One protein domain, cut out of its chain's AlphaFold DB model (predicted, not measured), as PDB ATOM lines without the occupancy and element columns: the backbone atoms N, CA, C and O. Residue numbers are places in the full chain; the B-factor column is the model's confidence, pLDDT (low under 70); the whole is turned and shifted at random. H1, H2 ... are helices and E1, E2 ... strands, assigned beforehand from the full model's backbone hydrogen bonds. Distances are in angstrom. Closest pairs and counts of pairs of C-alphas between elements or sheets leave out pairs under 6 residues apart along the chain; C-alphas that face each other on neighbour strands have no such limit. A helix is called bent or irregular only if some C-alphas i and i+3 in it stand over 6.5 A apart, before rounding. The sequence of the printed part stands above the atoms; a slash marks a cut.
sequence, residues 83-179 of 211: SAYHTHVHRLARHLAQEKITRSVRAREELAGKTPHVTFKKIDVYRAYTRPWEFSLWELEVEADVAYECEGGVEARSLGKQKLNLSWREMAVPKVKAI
ATOM      1  N   SER A  83      24.266  -8.201 -49.644       81.06
ATOM      2  CA  SER A  83      23.381  -8.662 -48.567       81.06
ATOM      3  C   SER A  83      23.559  -7.844 -47.282       81.06
ATOM      4  O   SER A  83      22.575  -7.377 -46.703       81.06
ATOM      5  N   ALA A  84      24.806  -7.570 -46.873       82.94
ATOM      6  CA  ALA A  84      25.090  -6.732 -45.704       82.94
ATOM      7  C   ALA A  84      24.563  -5.295 -45.875       82.94
ATOM      8  O   ALA A  84      23.960  -4.734 -44.958       82.94
ATOM      9  N   TYR A  85      24.734  -4.718 -47.069       85.56
ATOM     10  CA  TYR A  85      24.202  -3.408 -47.427       85.56
ATOM     11  C   TYR A  85      22.679  -3.388 -47.352       85.56
ATOM     12  O   TYR A  85      22.119  -2.547 -46.650       85.56
ATOM     13  N   HIS A  86      22.006  -4.327 -48.022       84.44
ATOM     14  CA  HIS A  86      20.551  -4.406 -48.020       84.44
ATOM     15  C   HIS A  86      20.023  -4.599 -46.603       84.44
ATOM     16  O   HIS A  86      19.175  -3.822 -46.179       84.44
ATOM     17  N   THR A  87      20.580  -5.528 -45.831       87.50
ATOM     18  CA  THR A  87      20.196  -5.760 -44.431       87.50
ATOM     19  C   THR A  87      20.291  -4.478 -43.601       87.50
ATOM     20  O   THR A  87      19.370  -4.136 -42.855       87.50
ATOM     21  N   HIS A  88      21.371  -3.712 -43.763       87.94
ATOM     22  CA  HIS A  88      21.558  -2.468 -43.024       87.94
ATOM     23  C   HIS A  88      20.608  -1.354 -43.489       87.94
ATOM     24  O   HIS A  88      20.031  -0.652 -42.656       87.94
ATOM     25  N   VAL A  89      20.402  -1.208 -44.802       88.62
ATOM     26  CA  VAL A  89      19.432  -0.258 -45.367       88.62
ATOM     27  C   VAL A  89      18.018  -0.600 -44.913       88.62
ATOM     28  O   VAL A  89      17.310   0.295 -44.465       88.62
ATOM     29  N   HIS A  90      17.623  -1.874 -44.955       88.62
ATOM     30  CA  HIS A  90      16.325  -2.356 -44.482       88.62
ATOM     31  C   HIS A  90      16.105  -2.005 -43.010       88.62
ATOM     32  O   HIS A  90      15.050  -1.483 -42.649       88.62
ATOM     33  N   ARG A  91      17.120  -2.212 -42.165       90.38
ATOM     34  CA  ARG A  91      17.061  -1.854 -40.745       90.38
ATOM     35  C   ARG A  91      16.860  -0.352 -40.528       90.38
ATOM     36  O   ARG A  91      16.027   0.037 -39.715       90.38
ATOM     37  N   LEU A  92      17.593   0.492 -41.254       91.50
ATOM     38  CA  LEU A  92      17.464   1.949 -41.136       91.50
ATOM     39  C   LEU A  92      16.148   2.472 -41.735       91.50
ATOM     40  O   LEU A  92      15.522   3.353 -41.154       91.50
ATOM     41  N   ALA A  93      15.696   1.904 -42.854       89.56
ATOM     42  CA  ALA A  93      14.410   2.229 -43.466       89.56
ATOM     43  C   ALA A  93      13.243   1.874 -42.534       89.56
ATOM     44  O   ALA A  93      12.317   2.665 -42.380       89.56
ATOM     45  N   ARG A  94      13.328   0.726 -41.848       89.88
ATOM     46  CA  ARG A  94      12.365   0.318 -40.818       89.88
ATOM     47  C   ARG A  94      12.278   1.354 -39.700       89.88
ATOM     48  O   ARG A  94      11.175   1.719 -39.306       89.88
ATOM     49  N   HIS A  95      13.418   1.857 -39.231       91.81
ATOM     50  CA  HIS A  95      13.441   2.876 -38.183       91.81
ATOM     51  C   HIS A  95      12.780   4.187 -38.637       91.81
ATOM     52  O   HIS A  95      11.935   4.725 -37.924       91.81
ATOM     53  N   LEU A  96      13.073   4.650 -39.858       91.12
ATOM     54  CA  LEU A  96      12.417   5.829 -40.436       91.12
ATOM     55  C   LEU A  96      10.904   5.642 -40.600       91.12
ATOM     56  O   LEU A  96      10.137   6.562 -40.322       91.12
ATOM     57  N   ALA A  97      10.466   4.456 -41.028       89.56
ATOM     58  CA  ALA A  97       9.048   4.139 -41.156       89.56
ATOM     59  C   ALA A  97       8.335   4.209 -39.796       89.56
ATOM     60  O   ALA A  97       7.274   4.823 -39.686       89.56
ATOM     61  N   GLN A  98       8.951   3.657 -38.746       90.19
ATOM     62  CA  GLN A  98       8.427   3.730 -37.380       90.19
ATOM     63  C   GLN A  98       8.307   5.174 -36.888       90.19
ATOM     64  O   GLN A  98       7.272   5.550 -36.336       90.19
ATOM     65  N   GLU A  99       9.325   6.006 -37.121       91.31
ATOM     66  CA  GLU A  99       9.282   7.423 -36.751       91.31
ATOM     67  C   GLU A  99       8.180   8.176 -37.499       91.31
ATOM     68  O   GLU A  99       7.433   8.941 -36.888       91.31
ATOM     69  N   LYS A 100       8.043   7.947 -38.810       91.44
ATOM     70  CA  LYS A 100       7.043   8.621 -39.648       91.44
ATOM     71  C   LYS A 100       5.623   8.242 -39.235       91.44
ATOM     72  O   LYS A 100       4.780   9.128 -39.111       91.44
ATOM     73  N   ILE A 101       5.378   6.966 -38.926       90.12
ATOM     74  CA  ILE A 101       4.082   6.504 -38.405       90.12
ATOM     75  C   ILE A 101       3.812   7.120 -37.048       90.12
ATOM     76  O   ILE A 101       2.761   7.724 -36.867       90.12
ATOM     77  N   THR A 102       4.766   7.042 -36.123       89.81
ATOM     78  CA  THR A 102       4.605   7.608 -34.779       89.81
ATOM     79  C   THR A 102       4.294   9.104 -34.844       89.81
ATOM     80  O   THR A 102       3.398   9.573 -34.147       89.81
ATOM     81  N   ARG A 103       4.965   9.858 -35.728       89.69
ATOM     82  CA  ARG A 103       4.656  11.275 -35.978       89.69
ATOM     83  C   ARG A 103       3.263  11.459 -36.574       89.69
ATOM     84  O   ARG A 103       2.525  12.307 -36.090       89.69
ATOM     85  N   SER A 104       2.885  10.658 -37.571       89.62
ATOM     86  CA  SER A 104       1.558  10.741 -38.198       89.62
ATOM     87  C   SER A 104       0.419  10.409 -37.232       89.62
ATOM     88  O   SER A 104      -0.628  11.036 -37.303       89.62
ATOM     89  N   VAL A 105       0.632   9.471 -36.302       88.38
ATOM     90  CA  VAL A 105      -0.320   9.105 -35.246       88.38
ATOM     91  C   VAL A 105      -0.439  10.235 -34.228       88.38
ATOM     92  O   VAL A 105      -1.548  10.657 -33.932       88.38
ATOM     93  N   ARG A 106       0.685  10.783 -33.751       86.56
ATOM     94  CA  ARG A 106       0.691  11.925 -32.816       86.56
ATOM     95  C   ARG A 106       0.086  13.201 -33.404       86.56
ATOM     96  O   ARG A 106      -0.412  14.022 -32.651       86.56
ATOM     97  N   ALA A 107       0.151  13.375 -34.723       88.19
ATOM     98  CA  ALA A 107      -0.417  14.527 -35.415       88.19
ATOM     99  C   ALA A 107      -1.941  14.439 -35.624       88.19
ATOM    100  O   ALA A 107      -2.534  15.411 -36.082       88.19
ATOM    101  N   ARG A 108      -2.586  13.299 -35.330       87.12
ATOM    102  CA  ARG A 108      -4.049  13.186 -35.423       87.12
ATOM    103  C   ARG A 108      -4.699  13.934 -34.264       87.12
ATOM    104  O   ARG A 108      -4.382  13.658 -33.110       87.12
ATOM    105  N   GLU A 109      -5.647  14.814 -34.578       78.88
ATOM    106  CA  GLU A 109      -6.396  15.601 -33.585       78.88
ATOM    107  C   GLU A 109      -7.096  14.721 -32.538       78.88
ATOM    108  O   GLU A 109      -7.103  15.068 -31.362       78.88
ATOM    109  N   GLU A 110      -7.574  13.531 -32.930       78.69
ATOM    110  CA  GLU A 110      -8.189  12.532 -32.032       78.69
ATOM    111  C   GLU A 110      -7.283  12.107 -30.855       78.69
ATOM    112  O   GLU A 110      -7.760  11.591 -29.844       78.69
ATOM    113  N   LEU A 111      -5.966  12.298 -30.990       75.25
ATOM    114  CA  LEU A 111      -4.949  11.904 -30.017       75.25
ATOM    115  C   LEU A 111      -4.242  13.110 -29.379       75.25
ATOM    116  O   LEU A 111      -3.282  12.924 -28.627       75.25
ATOM    117  N   ALA A 112      -4.701  14.335 -29.649       76.62
ATOM    118  CA  ALA A 112      -4.137  15.541 -29.058       76.62
ATOM    119  C   ALA A 112      -4.267  15.496 -27.523       76.62
ATOM    120  O   ALA A 112      -5.359  15.370 -26.978       76.62
ATOM    121  N   GLY A 113      -3.131  15.564 -26.821       77.81
ATOM    122  CA  GLY A 113      -3.065  15.497 -25.353       77.81
ATOM    123  C   GLY A 113      -2.955  14.087 -24.760       77.81
ATOM    124  O   GLY A 113      -2.705  13.967 -23.563       77.81
ATOM    125  N   LYS A 114      -3.067  13.023 -25.568       82.31
ATOM    126  CA  LYS A 114      -2.856  11.631 -25.130       82.31
ATOM    127  C   LYS A 114      -1.436  11.160 -25.461       82.31
ATOM    128  O   LYS A 114      -0.797  11.670 -26.382       82.31
ATOM    129  N   THR A 115      -0.928  10.169 -24.731       82.69
ATOM    130  CA  THR A 115       0.374   9.520 -24.979       82.69
ATOM    131  C   THR A 115       0.178   8.201 -25.743       82.69
ATOM    132  O   THR A 115       0.096   7.138 -25.130       82.69
ATOM    133  N   PRO A 116       0.091   8.212 -27.092       85.62
ATOM    134  CA  PRO A 116      -0.139   6.985 -27.845       85.62
ATOM    135  C   PRO A 116       1.073   6.051 -27.756       85.62
ATOM    136  O   PRO A 116       2.209   6.447 -28.052       85.62
ATOM    137  N   HIS A 117       0.816   4.793 -27.410       86.81
ATOM    138  CA  HIS A 117       1.764   3.698 -27.523       86.81
ATOM    139  C   HIS A 117       1.547   2.982 -28.860       86.81
ATOM    140  O   HIS A 117       0.500   2.392 -29.111       86.81
ATOM    141  N   VAL A 118       2.533   3.059 -29.754       86.25
ATOM    142  CA  VAL A 118       2.451   2.438 -31.084       86.25
ATOM    143  C   VAL A 118       3.166   1.092 -31.052       86.25
ATOM    144  O   VAL A 118       4.376   1.034 -30.831       86.25
ATOM    145  N   THR A 119       2.434   0.013 -31.315       86.62
ATOM    146  CA  THR A 119       2.968  -1.348 -31.388       86.62
ATOM    147  C   THR A 119       2.996  -1.809 -32.842       86.62
ATOM    148  O   THR A 119       1.971  -1.943 -33.506       86.62
ATOM    149  N   PHE A 120       4.193  -2.060 -33.371       85.00
ATOM    150  CA  PHE A 120       4.371  -2.488 -34.760       85.00
ATOM    151  C   PHE A 120       4.259  -4.012 -34.872       85.00
ATOM    152  O   PHE A 120       5.105  -4.721 -34.329       85.00
ATOM    153  N   LYS A 121       3.263  -4.508 -35.616       85.81
ATOM    154  CA  LYS A 121       3.067  -5.945 -35.866       85.81
ATOM    155  C   LYS A 121       3.994  -6.458 -36.959       85.81
ATOM    156  O   LYS A 121       4.711  -7.436 -36.761       85.81
ATOM    157  N   LYS A 122       4.003  -5.782 -38.109       86.25
ATOM    158  CA  LYS A 122       4.782  -6.192 -39.279       86.25
ATOM    159  C   LYS A 122       5.272  -4.977 -40.051       86.25
ATOM    160  O   LYS A 122       4.538  -4.012 -40.234       86.25
ATOM    161  N   ILE A 123       6.533  -5.009 -40.480       84.25
ATOM    162  CA  ILE A 123       7.114  -3.958 -41.322       84.25
ATOM    163  C   ILE A 123       7.795  -4.640 -42.494       84.25
ATOM    164  O   ILE A 123       8.915  -5.139 -42.350       84.25
ATOM    165  N   ASP A 124       7.112  -4.661 -43.631       83.00
ATOM    166  CA  ASP A 124       7.647  -5.191 -44.871       83.00
ATOM    167  C   ASP A 124       8.179  -4.031 -45.720       83.00
ATOM    168  O   ASP A 124       7.518  -3.020 -45.965       83.00
ATOM    169  N   VAL A 125       9.434  -4.153 -46.138       76.88
ATOM    170  CA  VAL A 125      10.109  -3.126 -46.928       76.88
ATOM    171  C   VAL A 125      10.189  -3.622 -48.361       76.88
ATOM    172  O   VAL A 125      10.939  -4.556 -48.650       76.88
ATOM    173  N   TYR A 126       9.463  -2.973 -49.263       78.31
ATOM    174  CA  TYR A 126       9.505  -3.291 -50.678       78.31
ATOM    175  C   TYR A 126      10.280  -2.212 -51.430       78.31
ATOM    176  O   TYR A 126      10.280  -1.024 -51.101       78.31
ATOM    177  N   ARG A 127      10.995  -2.627 -52.473       66.31
ATOM    178  CA  ARG A 127      11.503  -1.673 -53.450       66.31
ATOM    179  C   ARG A 127      10.403  -1.513 -54.486       66.31
ATOM    180  O   ARG A 127      10.153  -2.455 -55.235       66.31
ATOM    181  N   ALA A 128       9.745  -0.358 -54.521       56.84
ATOM    182  CA  ALA A 128       8.850  -0.071 -55.628       56.84
ATOM    183  C   ALA A 128       9.714   0.002 -56.890       56.84
ATOM    184  O   ALA A 128      10.643   0.809 -56.984       56.84
ATOM    185  N   TYR A 129       9.465  -0.901 -57.836       55.53
ATOM    186  CA  TYR A 129      10.030  -0.810 -59.173       55.53
ATOM    187  C   TYR A 129       9.323   0.339 -59.891       55.53
ATOM    188  O   TYR A 129       8.394   0.131 -60.664       55.53
ATOM    189  N   THR A 130       9.726   1.572 -59.594       51.22
ATOM    190  CA  THR A 130       9.385   2.712 -60.443       51.22
ATOM    191  C   THR A 130      10.272   2.681 -61.682       51.22
ATOM    192  O   THR A 130      11.352   2.078 -61.683       51.22
ATOM    193  N   ARG A 131       9.779   3.262 -62.776       55.19
ATOM    194  CA  ARG A 131      10.402   3.206 -64.107       55.19
ATOM    195  C   ARG A 131      11.878   3.649 -64.043       55.19
ATOM    196  O   ARG A 131      12.216   4.443 -63.170       55.19
ATOM    197  N   PRO A 132      12.761   3.214 -64.964       52.66
ATOM    198  CA  PRO A 132      14.208   3.486 -64.908       52.66
ATOM    199  C   PRO A 132      14.610   4.959 -64.693       52.66
ATOM    200  O   PRO A 132      15.696   5.228 -64.188       52.66
ATOM    201  N   TRP A 133      13.747   5.904 -65.079       60.38
ATOM    202  CA  TRP A 133      13.953   7.352 -64.974       60.38
ATOM    203  C   TRP A 133      13.219   8.025 -63.799       60.38
ATOM    204  O   TRP A 133      13.439   9.205 -63.539       60.38
ATOM    205  N   GLU A 134      12.362   7.312 -63.066       59.31
ATOM    206  CA  GLU A 134      11.756   7.806 -61.830       59.31
ATOM    207  C   GLU A 134      12.689   7.478 -60.668       59.31
ATOM    208  O   GLU A 134      12.857   6.314 -60.296       59.31
ATOM    209  N   PHE A 135      13.313   8.513 -60.100       56.59
ATOM    210  CA  PHE A 135      14.152   8.406 -58.908       56.59
ATOM    211  C   PHE A 135      13.470   7.518 -57.860       56.59
ATOM    212  O   PHE A 135      12.450   7.902 -57.295       56.59
ATOM    213  N   SER A 136      14.042   6.328 -57.643       60.84
ATOM    214  CA  SER A 136      13.411   5.198 -56.953       60.84
ATOM    215  C   SER A 136      12.639   5.623 -55.702       60.84
ATOM    216  O   SER A 136      13.264   5.962 -54.687       60.84
ATOM    217  N   LEU A 137      11.310   5.578 -55.756       68.25
ATOM    218  CA  LEU A 137      10.489   5.665 -54.556       68.25
ATOM    219  C   LEU A 137      10.648   4.351 -53.789       68.25
ATOM    220  O   LEU A 137      10.684   3.268 -54.373       68.25
ATOM    221  N   TRP A 138      10.829   4.445 -52.478       77.56
ATOM    222  CA  TRP A 138      10.827   3.272 -51.609       77.56
ATOM    223  C   TRP A 138       9.438   3.171 -50.998       77.56
ATOM    224  O   TRP A 138       9.005   4.114 -50.335       77.56
ATOM    225  N   GLU A 139       8.750   2.059 -51.250       82.56
ATOM    226  CA  GLU A 139       7.407   1.812 -50.735       82.56
ATOM    227  C   GLU A 139       7.506   0.818 -49.580       82.56
ATOM    228  O   GLU A 139       7.970  -0.314 -49.720       82.56
ATOM    229  N   LEU A 140       7.108   1.269 -48.401       84.50
ATOM    230  CA  LEU A 140       7.067   0.451 -47.201       84.50
ATOM    231  C   LEU A 140       5.622   0.112 -46.896       84.50
ATOM    232  O   LEU A 140       4.786   1.010 -46.808       84.50
ATOM    233  N   GLU A 141       5.347  -1.168 -46.692       86.88
ATOM    234  CA  GLU A 141       4.071  -1.617 -46.162       86.88
ATOM    235  C   GLU A 141       4.255  -1.874 -44.671       86.88
ATOM    236  O   GLU A 141       5.043  -2.724 -44.248       86.88
ATOM    237  N   VAL A 142       3.559  -1.092 -43.855       86.62
ATOM    238  CA  VAL A 142       3.641  -1.212 -42.404       86.62
ATOM    239  C   VAL A 142       2.270  -1.543 -41.852       86.62
ATOM    240  O   VAL A 142       1.289  -0.859 -42.137       86.62
ATOM    241  N   GLU A 143       2.227  -2.576 -41.026       88.19
ATOM    242  CA  GLU A 143       1.076  -2.955 -40.227       88.19
ATOM    243  C   GLU A 143       1.379  -2.646 -38.758       88.19
ATOM    244  O   GLU A 143       2.324  -3.179 -38.158       88.19
ATOM    245  N   ALA A 144       0.595  -1.737 -38.185       87.00
ATOM    246  CA  ALA A 144       0.779  -1.254 -36.825       87.00
ATOM    247  C   ALA A 144      -0.559  -1.161 -36.092       87.00
ATOM    248  O   ALA A 144      -1.585  -0.804 -36.672       87.00
ATOM    249  N   ASP A 145      -0.512  -1.428 -34.795       83.62
ATOM    250  CA  ASP A 145      -1.593  -1.139 -33.868       83.62
ATOM    251  C   ASP A 145      -1.199   0.050 -32.993       83.62
ATOM    252  O   ASP A 145      -0.025   0.269 -32.684       83.62
ATOM    253  N   VAL A 146      -2.191   0.833 -32.591       85.38
ATOM    254  CA  VAL A 146      -2.012   1.954 -31.674       85.38
ATOM    255  C   VAL A 146      -2.873   1.699 -30.455       85.38
ATOM    256  O   VAL A 146      -4.080   1.520 -30.583       85.38
ATOM    257  N   ALA A 147      -2.253   1.703 -29.283       83.56
ATOM    258  CA  ALA A 147      -2.936   1.703 -28.002       83.56
ATOM    259  C   ALA A 147      -2.811   3.090 -27.362       83.56
ATOM    260  O   ALA A 147      -1.747   3.711 -27.416       83.56
ATOM    261  N   TYR A 148      -3.884   3.597 -26.770       84.06
ATOM    262  CA  TYR A 148      -3.867   4.859 -26.035       84.06
ATOM    263  C   TYR A 148      -4.768   4.779 -24.803       84.06
ATOM    264  O   TYR A 148      -5.769   4.062 -24.781       84.06
ATOM    265  N   GLU A 149      -4.382   5.513 -23.764       81.62
ATOM    266  CA  GLU A 149      -5.125   5.585 -22.509       81.62
ATOM    267  C   GLU A 149      -6.291   6.581 -22.632       81.62
ATOM    268  O   GLU A 149      -6.150   7.672 -23.199       81.62
ATOM    269  N   CYS A 150      -7.461   6.178 -22.144       83.31
ATOM    270  CA  CYS A 150      -8.690   6.963 -22.063       83.31
ATOM    271  C   CYS A 150      -9.254   6.907 -20.641       83.31
ATOM    272  O   CYS A 150      -8.910   6.019 -19.867       83.31
ATOM    273  N   GLU A 151     -10.188   7.805 -20.319       80.88
ATOM    274  CA  GLU A 151     -10.840   7.863 -18.999       80.88
ATOM    275  C   GLU A 151     -11.510   6.535 -18.581       80.88
ATOM    276  O   GLU A 151     -11.662   6.275 -17.392       80.88
ATOM    277  N   GLY A 152     -11.861   5.667 -19.541       82.81
ATOM    278  CA  GLY A 152     -12.448   4.339 -19.310       82.81
ATOM    279  C   GLY A 152     -11.486   3.144 -19.421       82.81
ATOM    280  O   GLY A 152     -11.955   2.007 -19.383       82.81
ATOM    281  N   GLY A 153     -10.175   3.360 -19.590       87.88
ATOM    282  CA  GLY A 153      -9.170   2.299 -19.740       87.88
ATOM    283  C   GLY A 153      -8.302   2.428 -20.997       87.88
ATOM    284  O   GLY A 153      -8.149   3.509 -21.561       87.88
ATOM    285  N   VAL A 154      -7.702   1.316 -21.437       86.75
ATOM    286  CA  VAL A 154      -6.833   1.277 -22.627       86.75
ATOM    287  C   VAL A 154      -7.643   0.859 -23.849       86.75
ATOM    288  O   VAL A 154      -8.147  -0.262 -23.910       86.75
ATOM    289  N   GLU A 155      -7.721   1.735 -24.848       85.69
ATOM    290  CA  GLU A 155      -8.272   1.396 -26.159       85.69
ATOM    291  C   GLU A 155      -7.142   1.032 -27.124       85.69
ATOM    292  O   GLU A 155      -6.128   1.728 -27.209       85.69
ATOM    293  N   ALA A 156      -7.322  -0.057 -27.875       86.94
ATOM    294  CA  ALA A 156      -6.412  -0.472 -28.936       86.94
ATOM    295  C   ALA A 156      -7.124  -0.400 -30.290       86.94
ATOM    296  O   ALA A 156      -8.164  -1.027 -30.498       86.94
ATOM    297  N   ARG A 157      -6.544   0.341 -31.235       87.38
ATOM    298  CA  ARG A 157      -7.047   0.495 -32.601       87.38
ATOM    299  C   ARG A 157      -5.995   0.024 -33.594       87.38
ATOM    300  O   ARG A 157      -4.865   0.514 -33.602       87.38
ATOM    301  N   SER A 158      -6.374  -0.906 -34.465       87.94
ATOM    302  CA  SER A 158      -5.506  -1.308 -35.570       87.94
ATOM    303  C   SER A 158      -5.522  -0.240 -36.663       87.94
ATOM    304  O   SER A 158      -6.592   0.190 -37.095       87.94
ATOM    305  N   LEU A 159      -4.348   0.202 -37.121       84.75
ATOM    306  CA  LEU A 159      -4.235   1.136 -38.253       84.75
ATOM    307  C   LEU A 159      -4.365   0.433 -39.610       84.75
ATOM    308  O   LEU A 159      -4.362   1.102 -40.650       84.75
ATOM    309  N   GLY A 160      -4.458  -0.900 -39.600       88.12
ATOM    310  CA  GLY A 160      -4.388  -1.724 -40.794       88.12
ATOM    311  C   GLY A 160      -3.049  -1.575 -41.516       88.12
ATOM    312  O   GLY A 160      -2.039  -1.146 -40.951       88.12
ATOM    313  N   LYS A 161      -3.052  -1.938 -42.798       88.31
ATOM    314  CA  LYS A 161      -1.890  -1.822 -43.679       88.31
ATOM    315  C   LYS A 161      -1.783  -0.398 -44.210       88.31
ATOM    316  O   LYS A 161      -2.667   0.071 -44.924       88.31
ATOM    317  N   GLN A 162      -0.688   0.274 -43.879       87.38
ATOM    318  CA  GLN A 162      -0.373   1.614 -44.356       87.38
ATOM    319  C   GLN A 162       0.799   1.546 -45.335       87.38
ATOM    320  O   GLN A 162       1.836   0.949 -45.040       87.38
ATOM    321  N   LYS A 163       0.634   2.180 -46.497       89.06
ATOM    322  CA  LYS A 163       1.693   2.331 -47.498       89.06
ATOM    323  C   LYS A 163       2.404   3.659 -47.282       89.06
ATOM    324  O   LYS A 163       1.784   4.719 -47.322       89.06
ATOM    325  N   LEU A 164       3.710   3.606 -47.051       88.25
ATOM    326  CA  LEU A 164       4.555   4.779 -46.876       88.25
ATOM    327  C   LEU A 164       5.522   4.904 -48.035       88.25
ATOM    328  O   LEU A 164       6.360   4.034 -48.260       88.25
ATOM    329  N   ASN A 165       5.463   6.053 -48.694       88.06
ATOM    330  CA  ASN A 165       6.456   6.438 -49.677       88.06
ATOM    331  C   ASN A 165       7.575   7.216 -48.973       88.06
ATOM    332  O   ASN A 165       7.336   8.255 -48.342       88.06
ATOM    333  N   LEU A 166       8.801   6.701 -49.063       86.75
ATOM    334  CA  LEU A 166      10.007   7.435 -48.699       86.75
ATOM    335  C   LEU A 166      10.638   8.034 -49.951       86.75
ATOM    336  O   LEU A 166      10.911   7.345 -50.940       86.75
ATOM    337  N   SER A 167      10.900   9.333 -49.879       86.56
ATOM    338  CA  SER A 167      11.643  10.050 -50.901       86.56
ATOM    339  C   SER A 167      13.109   9.621 -50.915       86.56
ATOM    340  O   SER A 167      13.676   9.145 -49.925       86.56
ATOM    341  N   TRP A 168      13.774   9.872 -52.041       84.19
ATOM    342  CA  TRP A 168      15.207   9.621 -52.163       84.19
ATOM    343  C   TRP A 168      16.039  10.414 -51.140       84.19
ATOM    344  O   TRP A 168      17.081   9.919 -50.715       84.19
ATOM    345  N   ARG A 169      15.580  11.607 -50.719       88.31
ATOM    346  CA  ARG A 169      16.263  12.456 -49.727       88.31
ATOM    347  C   ARG A 169      16.225  11.830 -48.337       88.31
ATOM    348  O   ARG A 169      17.258  11.752 -47.680       88.31
ATOM    349  N   GLU A 170      15.064  11.320 -47.927       88.00
ATOM    350  CA  GLU A 170      14.905  10.599 -46.655       88.00
ATOM    351  C   GLU A 170      15.765   9.324 -46.633       88.00
ATOM    352  O   GLU A 170      16.345   8.977 -45.607       88.00
ATOM    353  N   MET A 171      15.922   8.665 -47.787       88.94
ATOM    354  CA  MET A 171      16.749   7.464 -47.930       88.94
ATOM    355  C   MET A 171      18.244   7.737 -48.139       88.94
ATOM    356  O   MET A 171      19.046   6.809 -48.007       88.94
ATOM    357  N   ALA A 172      18.657   8.971 -48.440       88.44
ATOM    358  CA  ALA A 172      20.058   9.291 -48.713       88.44
ATOM    359  C   ALA A 172      20.945   9.028 -47.487       88.44
ATOM    360  O   ALA A 172      21.949   8.323 -47.590       88.44
ATOM    361  N   VAL A 173      20.534   9.513 -46.310       91.44
ATOM    362  CA  VAL A 173      21.285   9.325 -45.059       91.44
ATOM    363  C   VAL A 173      21.398   7.839 -44.677       91.44
ATOM    364  O   VAL A 173      22.523   7.386 -44.453       91.44
ATOM    365  N   PRO A 174      20.312   7.036 -44.655       90.19
ATOM    366  CA  PRO A 174      20.398   5.588 -44.466       90.19
ATOM    367  C   PRO A 174      21.339   4.880 -45.434       90.19
ATOM    368  O   PRO A 174      22.123   4.030 -45.016       90.19
ATOM    369  N   LYS A 175      21.290   5.233 -46.723       88.25
ATOM    370  CA  LYS A 175      22.153   4.629 -47.742       88.25
ATOM    371  C   LYS A 175      23.619   4.954 -47.496       88.25
ATOM    372  O   LYS A 175      24.437   4.044 -47.535       88.25
ATOM    373  N   VAL A 176      23.947   6.214 -47.206       90.69
ATOM    374  CA  VAL A 176      25.322   6.624 -46.885       90.69
ATOM    375  C   VAL A 176      25.808   5.924 -45.617       90.69
ATOM    376  O   VAL A 176      26.894   5.351 -45.625       90.69
ATOM    377  N   LYS A 177      24.990   5.873 -44.557       91.00
ATOM    378  CA  LYS A 177      25.324   5.138 -43.325       91.00
ATOM    379  C   LYS A 177      25.547   3.650 -43.584       91.00
ATOM    380  O   LYS A 177      26.501   3.094 -43.056       91.00
ATOM    381  N   ALA A 178      24.721   3.018 -44.417       89.06
ATOM    382  CA  ALA A 178      24.897   1.621 -44.795       89.06
ATOM    383  C   ALA A 178      26.178   1.399 -45.611       89.06
ATOM    384  O   ALA A 178      26.902   0.450 -45.334       89.06
ATOM    385  N   ILE A 179      26.494   2.282 -46.566       88.38
ATOM    386  CA  ILE A 179      27.746   2.223 -47.339       88.38
ATOM    387  C   ILE A 179      28.950   2.361 -46.409       88.38
ATOM    388  O   ILE A 179      29.864   1.550 -46.496       88.38
TER     389      ILE A 179
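This is residues 83 to 179 of the 211 residues of an uncharacterized protein of Deltaproteobacteria bacterium (UniProt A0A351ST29). A long, twisted sheet of three strands curls round one long helix, H1, and a short second helix, H2, packs on residues 85 to 93 of H1. The printed part has 97 residues with two named helices and three named strands, in the order H1, E1, E2, E3, H2; the sheet, E1 - E2 - E3, is antiparallel. The class is mixed, helices and strands. The whole is loose, with a radius of gyration of the C-alphas of 15.6 A, and spans 51 by 25 by 20 A, only just a rod.

H1, residues 83 to 106, begins at C-alpha 83 (23.381, -8.662, -48.567) and is 34.4 A long. E1, residues 117 to 127, bends by 62 degrees at residue 121. E2, residues 138 to 150, is 35.6 A long and bends by 53 degrees at residue 141. E3, residues 153 to 166, is 35.1 A long and bends by 65 degrees at residue 163. H2, residues 168 to 179, ends at C-alpha 179 (27.746, 2.223, -47.339); it is irregular, but only just: C-alphas 170 and 173 are 6.7 A apart.

H1 is on the sheet, which makes two layers, a helix on one face of a sheet. The closest C-alphas of H1 and E1 are those of Thr 102 and Val 118, 6.7 A apart. E1, E2 and E3 form a meander, each strand the antiparallel neighbour of the one before. In the hairpin E1 and E2, N 119 and O 145 are within hydrogen-bond range at 2.8 A; in the hairpin E2 and E3, N 157 and O 146 at 2.8 A. H1 and H2 touch, the closest C-alphas being those of His 88 and Ala 178, 5.6 A apart, at a steep tilt of 40 degrees, opposite ways. H2 is not on the sheet, and E1 and H2 are apart. Every O i to N i+4 pair is within hydrogen-bond range in H1, and 6 of 8 in H2.

The two C-alphas farthest apart, those of Trp 133 and Gly 152, are 52.8 A apart. The printed part has no cut and no long link. The model's pLDDT is under 70 at residues 127 to 137.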